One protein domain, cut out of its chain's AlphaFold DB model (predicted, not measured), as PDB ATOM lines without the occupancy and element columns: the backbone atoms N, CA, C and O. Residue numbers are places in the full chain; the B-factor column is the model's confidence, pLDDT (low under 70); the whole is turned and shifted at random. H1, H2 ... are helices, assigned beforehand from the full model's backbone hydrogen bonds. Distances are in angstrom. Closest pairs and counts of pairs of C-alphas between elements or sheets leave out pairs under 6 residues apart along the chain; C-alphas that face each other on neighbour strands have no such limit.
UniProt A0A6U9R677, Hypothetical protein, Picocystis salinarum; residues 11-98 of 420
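AT A GLANCE: This is residues 11 to 98 of the 420 residues of the protein "Hypothetical protein" of Picocystis salinarum (UniProt A0A6U9R677). A small helical body is built round the long helix H3: H4 folds back along it as a helical hairpin, H1 packs on its other side, and H2 makes a V with the first part of H3. From this body a last helix, H5, reaches away after a long loop, touching no helix, and its residues 93 to 98 stick out. The printed part has 88 residues with five named helices, H1 to H5 in order along the chain, and no named strand; the class is all helix. The whole is compact, with a radius of gyration of the C-alphas of 12.8 A, and spans 39 by 28 by 22 A.

IN THESE COORDINATES: The printed part begins at Ser 11. H1 is residues 15 to 20, 9.1 A from first to last C-alpha, and starts with C-alpha 15 at (35.094, -11.923, 49.127). H2 is residues 23 to 32, 14.3 A long. H3, residues 42 to 57, is the longest helix by residues and measures 22.2 A; its C-alpha 42 is at (30.303, -6.746, 36.363). H4 is residues 61 to 71, 15.9 A long. H5, residues 85 to 98, is 20.0 A long and ends with C-alpha 98 at (59.224, 10.673, 32.654).

HOW THE PARTS SIT: H3 is the hub, touching three helices. H1 touches residues 46 to 50 of H3 alone; the closest C-alphas, of Leu 18 and Leu 46, are 7.0 A apart, and the two run opposite ways at a shallow tilt of 31 degrees. H2 touches residues 42 to 49 of H3 alone, closest at the C-alphas of Arg 23 and Lys 42, 5.4 A apart; they run the same way at a steep tilt of 46 degrees. H3 and H4 touch and form a helical hairpin, opposite ways at a shallow tilt of 19 degrees; their closest C-alphas, of Ala 55 and Trp 64, are 5.6 A apart. H2 and H5 are close but not clearly touching: their closest C-alphas, of Gln 32 and Met 85, are 6.7 A apart. H1 and H2 are only just apart, 8.4 A at their closest C-alphas, and H4 and H5 are apart. In H1, H2, H3 and H5 every O i to N i+4 pair is within hydrogen-bond range; in H4 6 of 7 are.

THE WHOLE: The C-alphas farthest apart are those of Glu 16 and Asn 98, 40.1 A. The printed part has no cut. The links H1 to H2 and H3 to H4 are tight, H2 to H3 is short, and H4 to H5, residues 72 to 84, is long. The mean pLDDT of the printed part is 88.9, and of H5 73; residues 81 to 86 and residue 88 are under 70, where the model's confidence is low.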
ATOM      1  N   SER A  11      40.614  -2.602  51.531       89.06
ATOM      2  CA  SER A  11      41.389  -3.618  52.260       89.06
ATOM      3  C   SER A  11      40.589  -4.401  53.307       89.06
ATOM      4  O   SER A  11      41.048  -5.454  53.745       89.06
ATOM      5  N   THR A  12      39.423  -3.905  53.734       92.44
ATOM      6  CA  THR A  12      38.579  -4.577  54.736       92.44
ATOM      7  C   THR A  12      37.480  -5.438  54.120       92.44
ATOM      8  O   THR A  12      36.818  -6.166  54.852       92.44
ATOM      9  N   LEU A  13      37.278  -5.351  52.801       94.00
ATOM     10  CA  LEU A  13      36.232  -6.095  52.106       94.00
ATOM     11  C   LEU A  13      36.542  -7.593  52.083       94.00
ATOM     12  O   LEU A  13      37.615  -8.014  51.646       94.00
ATOM     13  N   LYS A  14      35.571  -8.404  52.504       95.81
ATOM     14  CA  LYS A  14      35.607  -9.860  52.312       95.81
ATOM     15  C   LYS A  14      35.131 -10.235  50.909       95.81
ATOM     16  O   LYS A  14      34.383  -9.496  50.268       95.81
ATOM     17  N   GLU A  15      35.508 -11.426  50.447       94.00
ATOM     18  CA  GLU A  15      35.094 -11.923  49.127       94.00
ATOM     19  C   GLU A  15      33.564 -12.016  48.975       94.00
ATOM     20  O   GLU A  15      33.024 -11.722  47.909       94.00
ATOM     21  N   GLU A  16      32.851 -12.354  50.048       95.56
ATOM     22  CA  GLU A  16      31.384 -12.410  50.065       95.56
ATOM     23  C   GLU A  16      30.753 -11.020  49.880       95.56
ATOM     24  O   GLU A  16      29.796 -10.858  49.121       95.56
ATOM     25  N   GLU A  17      31.326  -9.995  50.514       95.56
ATOM     26  CA  GLU A  17      30.859  -8.608  50.410       95.56
ATOM     27  C   GLU A  17      31.104  -8.053  49.004       95.56
ATOM     28  O   GLU A  17      30.253  -7.354  48.453       95.56
ATOM     29  N   LEU A  18      32.229  -8.426  48.379       95.50
ATOM     30  CA  LEU A  18      32.531  -8.073  46.993       95.50
ATOM     31  C   LEU A  18      31.440  -8.548  46.029       95.50
ATOM     32  O   LEU A  18      31.044  -7.791  45.146       95.50
ATOM     33  N   GLN A  19      30.915  -9.763  46.207       96.00
ATOM     34  CA  GLN A  19      29.865 -10.304  45.334       96.00
ATOM     35  C   GLN A  19      28.537  -9.535  45.451       96.00
ATOM     36  O   GLN A  19      27.799  -9.409  44.463       96.00
ATOM     37  N   GLN A  20      28.259  -8.976  46.635       96.25
ATOM     38  CA  GLN A  20      27.066  -8.173  46.911       96.25
ATOM     39  C   GLN A  20      27.167  -6.741  46.369       96.25
ATOM     40  O   GLN A  20      26.141  -6.081  46.178       96.25
ATOM     41  N   LEU A  21      28.375  -6.253  46.068       95.38
ATOM     42  CA  LEU A  21      28.547  -4.924  45.498       95.38
ATOM     43  C   LEU A  21      27.864  -4.811  44.131       95.38
ATOM     44  O   LEU A  21      27.964  -5.671  43.245       95.38
ATOM     45  N   SER A  22      27.172  -3.689  43.938       96.06
ATOM     46  CA  SER A  22      26.620  -3.350  42.635       96.06
ATOM     47  C   SER A  22      27.740  -2.981  41.659       96.06
ATOM     48  O   SER A  22      28.837  -2.568  42.048       96.06
ATOM     49  N   ARG A  23      27.448  -3.080  40.359       96.06
ATOM     50  CA  ARG A  23      28.376  -2.687  39.290       96.06
ATOM     51  C   ARG A  23      28.910  -1.263  39.484       96.06
ATOM     52  O   ARG A  23      30.104  -1.023  39.323       96.06
ATOM     53  N   ASP A  24      28.041  -0.328  39.853       94.25
ATOM     54  CA  ASP A  24      28.425   1.075  40.018       94.25
ATOM     55  C   ASP A  24      29.318   1.286  41.247       94.25
ATOM     56  O   ASP A  24      30.205   2.136  41.206       94.25
ATOM     57  N   ALA A  25      29.142   0.479  42.302       94.88
ATOM     58  CA  ALA A  25      30.032   0.476  43.464       94.88
ATOM     59  C   ALA A  25      31.454   0.065  43.065       94.88
ATOM     60  O   ALA A  25      32.420   0.750  43.388       94.88
ATOM     61  N   LEU A  26      31.574  -1.023  42.295       95.88
ATOM     62  CA  LEU A  26      32.864  -1.515  41.809       95.88
ATOM     63  C   LEU A  26      33.552  -0.473  40.925       95.88
ATOM     64  O   LEU A  26      34.716  -0.147  41.145       95.88
ATOM     65  N   ARG A  27      32.825   0.123  39.969       94.56
ATOM     66  CA  ARG A  27      33.366   1.204  39.124       94.56
ATOM     67  C   ARG A  27      33.799   2.407  39.946       94.56
ATOM     68  O   ARG A  27      34.809   3.023  39.619       94.56
ATOM     69  N   TRP A  28      33.048   2.743  40.992       93.69
ATOM     70  CA  TRP A  28      33.418   3.818  41.900       93.69
ATOM     71  C   TRP A  28      34.757   3.524  42.580       93.69
ATOM     72  O   TRP A  28      35.634   4.379  42.515       93.69
ATOM     73  N   TYR A  29      34.971   2.318  43.116       94.50
ATOM     74  CA  TYR A  29      36.261   1.932  43.699       94.50
ATOM     75  C   TYR A  29      37.408   1.983  42.683       94.50
ATOM     76  O   TYR A  29      38.430   2.604  42.953       94.50
ATOM     77  N   PHE A  30      37.241   1.413  41.486       95.06
ATOM     78  CA  PHE A  30      38.268   1.498  40.436       95.06
ATOM     79  C   PHE A  30      38.598   2.939  40.058       95.06
ATOM     80  O   PHE A  30      39.765   3.284  39.874       95.06
ATOM     81  N   LYS A  31      37.575   3.794  39.985       92.88
ATOM     82  CA  LYS A  31      37.766   5.219  39.746       92.88
ATOM     83  C   LYS A  31      38.543   5.856  40.894       92.88
ATOM     84  O   LYS A  31      39.483   6.578  40.595       92.88
ATOM     85  N   GLN A  32      38.218   5.543  42.157       91.00
ATOM     86  CA  GLN A  32      38.970   5.980  43.347       91.00
ATOM     87  C   GLN A  32      40.457   5.594  43.291       91.00
ATOM     88  O   GLN A  32      41.308   6.367  43.722       91.00
ATOM     89  N   MET A  33      40.774   4.455  42.675       92.50
ATOM     90  CA  MET A  33      42.147   3.982  42.463       92.50
ATOM     91  C   MET A  33      42.811   4.528  41.182       92.50
ATOM     92  O   MET A  33      43.896   4.085  40.813       92.50
ATOM     93  N   GLY A  34      42.183   5.473  40.473       92.00
ATOM     94  CA  GLY A  34      42.753   6.128  39.288       92.00
ATOM     95  C   GLY A  34      42.468   5.457  37.940       92.00
ATOM     96  O   GLY A  34      42.994   5.913  36.920       92.00
ATOM     97  N   CYS A  35      41.618   4.423  37.892       91.88
ATOM     98  CA  CYS A  35      41.189   3.826  36.628       91.88
ATOM     99  C   CYS A  35      40.233   4.786  35.895       91.88
ATOM    100  O   CYS A  35      39.090   4.989  36.312       91.88
ATOM    101  N   GLU A  36      40.680   5.380  34.786       86.69
ATOM    102  CA  GLU A  36      39.871   6.331  34.002       86.69
ATOM    103  C   GLU A  36      38.675   5.671  33.306       86.69
ATOM    104  O   GLU A  36      37.630   6.300  33.123       86.69
ATOM    105  N   ARG A  37      38.830   4.410  32.890       89.94
ATOM    106  CA  ARG A  37      37.849   3.677  32.080       89.94
ATOM    107  C   ARG A  37      37.681   2.242  32.589       89.94
ATOM    108  O   ARG A  37      38.096   1.309  31.905       89.94
ATOM    109  N   PRO A  38      37.085   2.043  33.779       91.38
ATOM    110  CA  PRO A  38      36.786   0.702  34.262       91.38
ATOM    111  C   PRO A  38      35.818  -0.003  33.302       91.38
ATOM    112  O   PRO A  38      34.936   0.644  32.726       91.38
ATOM    113  N   SER A  39      35.978  -1.323  33.151       88.62
ATOM    114  CA  SER A  39      35.100  -2.166  32.326       88.62
ATOM    115  C   SER A  39      33.620  -1.982  32.690       88.62
ATOM    116  O   SER A  39      33.273  -1.636  33.821       88.62
ATOM    117  N   TRP A  40      32.731  -2.220  31.727       87.88
ATOM    118  CA  TRP A  40      31.280  -2.183  31.938       87.88
ATOM    119  C   TRP A  40      30.694  -3.527  32.393       87.88
ATOM    120  O   TRP A  40      29.563  -3.561  32.880       87.88
ATOM    121  N   GLN A  41      31.447  -4.619  32.256       95.12
ATOM    122  CA  GLN A  41      31.020  -5.961  32.656       95.12
ATOM    123  C   GLN A  41      31.265  -6.171  34.154       95.12
ATOM    124  O   GLN A  41      32.376  -5.943  34.641       95.12
ATOM    125  N   LYS A  42      30.232  -6.592  34.898       95.88
ATOM    126  CA  LYS A  42      30.303  -6.746  36.363       95.88
ATOM    127  C   LYS A  42      31.313  -7.827  36.746       95.88
ATOM    128  O   LYS A  42      32.046  -7.656  37.710       95.88
ATOM    129  N   GLU A  43      31.379  -8.899  35.968       96.62
ATOM    130  CA  GLU A  43      32.228 -10.068  36.193       96.62
ATOM    131  C   GLU A  43      33.711  -9.693  36.104       96.62
ATOM    132  O   GLU A  43      34.491 -10.051  36.981       96.62
ATOM    133  N   VAL A  44      34.080  -8.886  35.103       96.44
ATOM    134  CA  VAL A  44      35.453  -8.386  34.916       96.44
ATOM    135  C   VAL A  44      35.857  -7.440  36.049       96.44
ATOM    136  O   VAL A  44      36.982  -7.498  36.537       96.44
ATOM    137  N   LEU A  45      34.937  -6.580  36.496       96.50
ATOM    138  CA  LEU A  45      35.181  -5.696  37.638       96.50
ATOM    139  C   LEU A  45      35.317  -6.474  38.948       96.50
ATOM    140  O   LEU A  45      36.161  -6.130  39.769       96.50
ATOM    141  N   LEU A  46      34.493  -7.503  39.149       97.00
ATOM    142  CA  LEU A  46      34.573  -8.371  40.321       97.00
ATOM    143  C   LEU A  46      35.903  -9.118  40.355       97.00
ATOM    144  O   LEU A  46      36.574  -9.073  41.379       97.00
ATOM    145  N   ASP A  47      36.307  -9.747  39.251       97.06
ATOM    146  CA  ASP A  47      37.592 -10.447  39.151       97.06
ATOM    147  C   ASP A  47      38.777  -9.500  39.394       97.06
ATOM    148  O   ASP A  47      39.679  -9.797  40.177       97.06
ATOM    149  N   GLY A  48      38.736  -8.304  38.800       96.25
ATOM    150  CA  GLY A  48      39.747  -7.285  39.050       96.25
ATOM    151  C   GLY A  48      39.786  -6.837  40.512       96.25
ATOM    152  O   GLY A  48      40.867  -6.689  41.074       96.25
ATOM    153  N   MET A  49      38.629  -6.661  41.158       97.00
ATOM    154  CA  MET A  49      38.579  -6.259  42.564       97.00
ATOM    155  C   MET A  49      39.037  -7.380  43.505       97.00
ATOM    156  O   MET A  49      39.689  -7.095  44.502       97.00
ATOM    157  N   LYS A  50      38.762  -8.649  43.175       96.44
ATOM    158  CA  LYS A  50      39.312  -9.797  43.910       96.44
ATOM    159  C   LYS A  50      40.837  -9.797  43.864       96.44
ATOM    160  O   LYS A  50      41.455  -9.874  44.916       96.44
ATOM    161  N   GLN A  51      41.428  -9.591  42.683       96.25
ATOM    162  CA  GLN A  51      42.886  -9.474  42.525       96.25
ATOM    163  C   GLN A  51      43.460  -8.296  43.324       96.25
ATOM    164  O   GLN A  51      44.540  -8.403  43.893       96.25
ATOM    165  N   VAL A  52      42.736  -7.174  43.395       95.69
ATOM    166  CA  VAL A  52      43.127  -6.024  44.224       95.69
ATOM    167  C   VAL A  52      43.098  -6.360  45.711       95.69
ATOM    168  O   VAL A  52      44.046  -6.034  46.419       95.69
ATOM    169  N   VAL A  53      42.033  -6.998  46.196       95.00
ATOM    170  CA  VAL A  53      41.911  -7.368  47.612       95.00
ATOM    171  C   VAL A  53      42.945  -8.424  47.996       95.00
ATOM    172  O   VAL A  53      43.594  -8.274  49.027       95.00
ATOM    173  N   GLU A  54      43.153  -9.433  47.151       94.75
ATOM    174  CA  GLU A  54      44.182 -10.456  47.339       94.75
ATOM    175  C   GLU A  54      45.579  -9.834  47.369       94.75
ATOM    176  O   GLU A  54      46.328 -10.093  48.306       94.75
ATOM    177  N   ALA A  55      45.895  -8.925  46.438       94.19
ATOM    178  CA  ALA A  55      47.156  -8.193  46.462       94.19
ATOM    179  C   ALA A  55      47.302  -7.380  47.754       94.19
ATOM    180  O   ALA A  55      48.316  -7.502  48.424       94.19
ATOM    181  N   LEU A  56      46.293  -6.605  48.164       92.31
ATOM    182  CA  LEU A  56      46.359  -5.790  49.386       92.31
ATOM    183  C   LEU A  56      46.501  -6.617  50.674       92.31
ATOM    184  O   LEU A  56      47.064  -6.125  51.653       92.31
ATOM    185  N   GLN A  57      45.973  -7.842  50.694       92.31
ATOM    186  CA  GLN A  57      46.143  -8.785  51.802       92.31
ATOM    187  C   GLN A  57      47.485  -9.528  51.721       92.31
ATOM    188  O   GLN A  57      48.083  -9.853  52.751       92.31
ATOM    189  N   GLY A  58      47.973  -9.758  50.503       89.81
ATOM    190  CA  GLY A  58      49.296 -10.271  50.202       89.81
ATOM    191  C   GLY A  58      50.388  -9.278  50.597       89.81
ATOM    192  O   GLY A  58      50.268  -8.064  50.454       89.81
ATOM    193  N   LYS A  59      51.503  -9.798  51.117       82.19
ATOM    194  CA  LYS A  59      52.692  -8.985  51.431       82.19
ATOM    195  C   LYS A  59      53.693  -8.929  50.274       82.19
ATOM    196  O   LYS A  59      54.799  -8.427  50.467       82.19
ATOM    197  N   ASP A  60      53.338  -9.460  49.106       93.31
ATOM    198  CA  ASP A  60      54.243  -9.518  47.964       93.31
ATOM    199  C   ASP A  60      54.160  -8.242  47.115       93.31
ATOM    200  O   ASP A  60      53.158  -7.945  46.461       93.31
ATOM    201  N   ALA A  61      55.254  -7.483  47.111       91.44
ATOM    202  CA  ALA A  61      55.380  -6.252  46.343       91.44
ATOM    203  C   ALA A  61      55.390  -6.489  44.820       91.44
ATOM    204  O   ALA A  61      55.117  -5.557  44.057       91.44
ATOM    205  N   GLU A  62      55.717  -7.698  44.350       93.38
ATOM    206  CA  GLU A  62      55.691  -8.006  42.917       93.38
ATOM    207  C   GLU A  62      54.267  -8.179  42.389       93.38
ATOM    208  O   GLU A  62      53.948  -7.698  41.297       93.38
ATOM    209  N   GLU A  63      53.393  -8.823  43.163       93.75
ATOM    210  CA  GLU A  63      51.983  -9.001  42.802       93.75
ATOM    211  C   GLU A  63      51.251  -7.662  42.741       93.75
ATOM    212  O   GLU A  63      50.487  -7.418  41.807       93.75
ATOM    213  N   TRP A  64      51.582  -6.743  43.651       93.81
ATOM    214  CA  TRP A  64      51.054  -5.379  43.649       93.81
ATOM    215  C   TRP A  64      51.296  -4.678  42.313       93.81
ATOM    216  O   TRP A  64      50.355  -4.205  41.677       93.81
ATOM    217  N   LYS A  65      52.546  -4.681  41.836       94.69
ATOM    218  CA  LYS A  65      52.909  -4.045  40.561       94.69
ATOM    219  C   LYS A  65      52.208  -4.695  39.370       94.69
ATOM    220  O   LYS A  65      51.814  -3.995  38.436       94.69
ATOM    221  N   LYS A  66      52.031  -6.023  39.388       95.62
ATOM    222  CA  LYS A  66      51.300  -6.745  38.333       95.62
ATOM    223  C   LYS A  66      49.832  -6.318  38.287       95.62
ATOM    224  O   LYS A  66      49.308  -6.085  37.199       95.62
ATOM    225  N   VAL A  67      49.183  -6.179  39.444       95.88
ATOM    226  CA  VAL A  67      47.778  -5.752  39.547       95.88
ATOM    227  C   VAL A  67      47.605  -4.289  39.126       95.88
ATOM    228  O   VAL A  67      46.707  -3.993  38.332       95.88
ATOM    229  N   GLU A  68      48.496  -3.392  39.561       95.19
ATOM    230  CA  GLU A  68      48.515  -1.986  39.132       95.19
ATOM    231  C   GLU A  68      48.641  -1.857  37.610       95.19
ATOM    232  O   GLU A  68      47.840  -1.174  36.965       95.19
ATOM    233  N   GLN A  69      49.598  -2.575  37.015       95.38
ATOM    234  CA  GLN A  69      49.833  -2.549  35.575       95.38
ATOM    235  C   GLN A  69      48.665  -3.146  34.781       95.38
ATOM    236  O   GLN A  69      48.303  -2.607  33.733       95.38
ATOM    237  N   LYS A  70      48.074  -4.248  35.258       95.25
ATOM    238  CA  LYS A  70      46.977  -4.948  34.575       95.25
ATOM    239  C   LYS A  70      45.703  -4.105  34.518       95.25
ATOM    240  O   LYS A  70      45.052  -4.071  33.477       95.25
ATOM    241  N   HIS A  71      45.356  -3.428  35.613       94.38
ATOM    242  CA  HIS A  71      44.095  -2.680  35.724       94.38
ATOM    243  C   HIS A  71      44.248  -1.165  35.532       94.38
ATOM    244  O   HIS A  71      43.248  -0.444  35.492       94.38
ATOM    245  N   GLY A  72      45.482  -0.671  35.392       93.50
ATOM    246  CA  GLY A  72      45.767   0.758  35.257       93.50
ATOM    247  C   GLY A  72      45.343   1.553  36.493       93.50
ATOM    248  O   GLY A  72      44.789   2.645  36.359       93.50
ATOM    249  N   ILE A  73      45.552   0.972  37.675       94.75
ATOM    250  CA  ILE A  73      45.235   1.552  38.984       94.75
ATOM    251  C   ILE A  73      46.512   1.799  39.779       94.75
ATOM    252  O   ILE A  73      47.551   1.220  39.475       94.75
ATOM    253  N   VAL A  74      46.415   2.631  40.813       93.25
ATOM    254  CA  VAL A  74      47.473   2.832  41.807       93.25
ATOM    255  C   VAL A  74      46.947   2.367  43.159       93.25
ATOM    256  O   VAL A  74      45.908   2.847  43.626       93.25
ATOM    257  N   LEU A  75      47.638   1.405  43.766       92.62
ATOM    258  CA  LEU A  75      47.295   0.872  45.078       92.62
ATOM    259  C   LEU A  75      47.941   1.730  46.182       92.62
ATOM    260  O   LEU A  75      49.038   2.264  46.006       92.62
ATOM    261  N   PRO A  76      47.270   1.898  47.333       88.56
ATOM    262  CA  PRO A  76      47.815   2.628  48.464       88.56
ATOM    263  C   PRO A  76      48.968   1.828  49.063       88.56
ATOM    264  O   PRO A  76      48.915   0.600  49.141       88.56
ATOM    265  N   LYS A  77      50.018   2.519  49.512       86.94
ATOM    266  CA  LYS A  77      51.153   1.856  50.161       86.94
ATOM    267  C   LYS A  77      50.706   1.185  51.467       86.94
ATOM    268  O   LYS A  77      49.781   1.680  52.117       86.94
ATOM    269  N   PRO A  78      51.366   0.095  51.907       80.62
ATOM    270  CA  PRO A  78      51.025  -0.547  53.172       80.62
ATOM    271  C   PRO A  78      51.125   0.472  54.318       80.62
ATOM    272  O   PRO A  78      52.190   1.040  54.549       80.62
ATOM    273  N   GLY A  79      50.014   0.712  55.018       79.75
ATOM    274  CA  GLY A  79      49.925   1.687  56.114       79.75
ATOM    275  C   GLY A  79      49.329   3.049  55.740       79.75
ATOM    276  O   GLY A  79      49.062   3.848  56.635       79.75
ATOM    277  N   GLU A  80      49.061   3.311  54.460       81.94
ATOM    278  CA  GLU A  80      48.367   4.518  54.008       81.94
ATOM    279  C   GLU A  80      46.856   4.242  53.928       81.94
ATOM    280  O   GLU A  80      46.396   3.412  53.149       81.94
ATOM    281  N   THR A  81      46.068   4.891  54.788       68.25
ATOM    282  CA  THR A  81      44.625   4.616  54.949       68.25
ATOM    283  C   THR A  81      43.725   5.518  54.106       68.25
ATOM    284  O   THR A  81      42.502   5.379  54.131       68.25
ATOM    285  N   THR A  82      44.304   6.465  53.367       69.94
ATOM    286  CA  THR A  82      43.560   7.495  52.638       69.94
ATOM    287  C   THR A  82      43.963   7.535  51.173       69.94
ATOM    288  O   THR A  82      45.089   7.899  50.840       69.94
ATOM    289  N   TYR A  83      43.011   7.234  50.290       69.31
ATOM    290  CA  TYR A  83      43.139   7.467  48.854       69.31
ATOM    291  C   TYR A  83      43.016   8.966  48.562       69.31
ATOM    292  O   TYR A  83      41.911   9.506  48.495       69.31
ATOM    293  N   TYR A  84      44.139   9.653  48.363       69.50
ATOM    294  CA  TYR A  84      44.113  11.005  47.809       69.50
ATOM    295  C   TYR A  84      44.185  10.928  46.284       69.50
ATOM    296  O   TYR A  84      45.244  10.706  45.701       69.50
ATOM    297  N   MET A  85      43.040  11.158  45.638       63.84
ATOM    298  CA  MET A  85      42.901  11.328  44.184       63.84
ATOM    299  C   MET A  85      43.997  12.202  43.567       63.84
ATOM    300  O   MET A  85      44.563  11.862  42.526       63.84
ATOM    301  N   ASP A  86      44.350  13.295  44.243       65.81
ATOM    302  CA  ASP A  86      45.381  14.223  43.783       65.81
ATOM    303  C   ASP A  86      46.770  13.582  43.726       65.81
ATOM    304  O   ASP A  86      47.550  13.887  42.822       65.81
ATOM    305  N   GLN A  87      47.083  12.651  44.633       70.69
ATOM    306  CA  GLN A  87      48.358  11.937  44.619       70.69
ATOM    307  C   GLN A  87      48.413  10.915  43.484       70.69
ATOM    308  O   GLN A  87      49.422  10.843  42.785       70.69
ATOM    309  N   VAL A  88      47.318  10.190  43.242       69.75
ATOM    310  CA  VAL A  88      47.218   9.209  42.148       69.75
ATOM    311  C   VAL A  88      47.374   9.896  40.789       69.75
ATOM    312  O   VAL A  88      48.174   9.472  39.951       69.75
ATOM    313  N   MET A  89      46.678  11.019  40.587       73.50
ATOM    314  CA  MET A  89      46.792  11.809  39.359       73.50
ATOM    315  C   MET A  89      48.180  12.449  39.217       73.50
ATOM    316  O   MET A  89      48.731  12.488  38.115       73.50
ATOM    317  N   SER A  90      48.785  12.903  40.320       74.56
ATOM    318  CA  SER A  90      50.141  13.467  40.316       74.56
ATOM    319  C   SER A  90      51.211  12.423  39.993       74.56
ATOM    320  O   SER A  90      52.066  12.690  39.149       74.56
ATOM    321  N   ALA A  91      51.141  11.227  40.585       72.81
ATOM    322  CA  ALA A  91      52.064  10.125  40.312       72.81
ATOM    323  C   ALA A  91      52.005   9.706  38.837       72.81
ATOM    324  O   ALA A  91      53.037   9.573  38.180       72.81
ATOM    325  N   ARG A  92      50.795   9.613  38.275       71.94
ATOM    326  CA  ARG A  92      50.599   9.273  36.863       71.94
ATOM    327  C   ARG A  92      51.088  10.366  35.915       71.94
ATOM    328  O   ARG A  92      51.662  10.065  34.871       71.94
ATOM    329  N   ASN A  93      50.885  11.636  36.264       76.94
ATOM    330  CA  ASN A  93      51.424  12.757  35.494       76.94
ATOM    331  C   ASN A  93      52.956  12.801  35.548       76.94
ATOM    332  O   ASN A  93      53.582  13.154  34.551       76.94
ATOM    333  N   LEU A  94      53.562  12.419  36.676       78.88
ATOM    334  CA  LEU A  94      55.012  12.281  36.800       78.88
ATOM    335  C   LEU A  94      55.533  11.142  35.913       78.88
ATOM    336  O   LEU A  94      56.501  11.327  35.186       78.88
ATOM    337  N   GLU A  95      54.848   9.997  35.899       75.19
ATOM    338  CA  GLU A  95      55.219   8.862  35.049       75.19
ATOM    339  C   GLU A  95      55.060   9.180  33.553       75.19
ATOM    340  O   GLU A  95      55.926   8.829  32.753       75.19
ATOM    341  N   LYS A  96      53.998   9.903  33.164       79.00
ATOM    342  CA  LYS A  96      53.831  10.416  31.793       79.00
ATOM    343  C   LYS A  96      54.961  11.372  31.410       79.00
ATOM    344  O   LYS A  96      55.557  11.192  30.356       79.00
ATOM    345  N   LYS A  97      55.312  12.322  32.284       76.94
ATOM    346  CA  LYS A  97      56.437  13.244  32.056       76.94
ATOM    347  C   LYS A  97      57.773  12.513  31.926       76.94
ATOM    348  O   LYS A  97      58.557  12.857  31.052       76.94
ATOM    349  N   ASN A  98      58.008  11.485  32.742       78.62
ATOM    350  CA  ASN A  98      59.224  10.673  32.654       78.62
ATOM    351  C   ASN A  98      59.285   9.871  31.341       78.62
ATOM    352  O   ASN A  98      60.361   9.729  30.778       78.62
TER     353      ASN A  98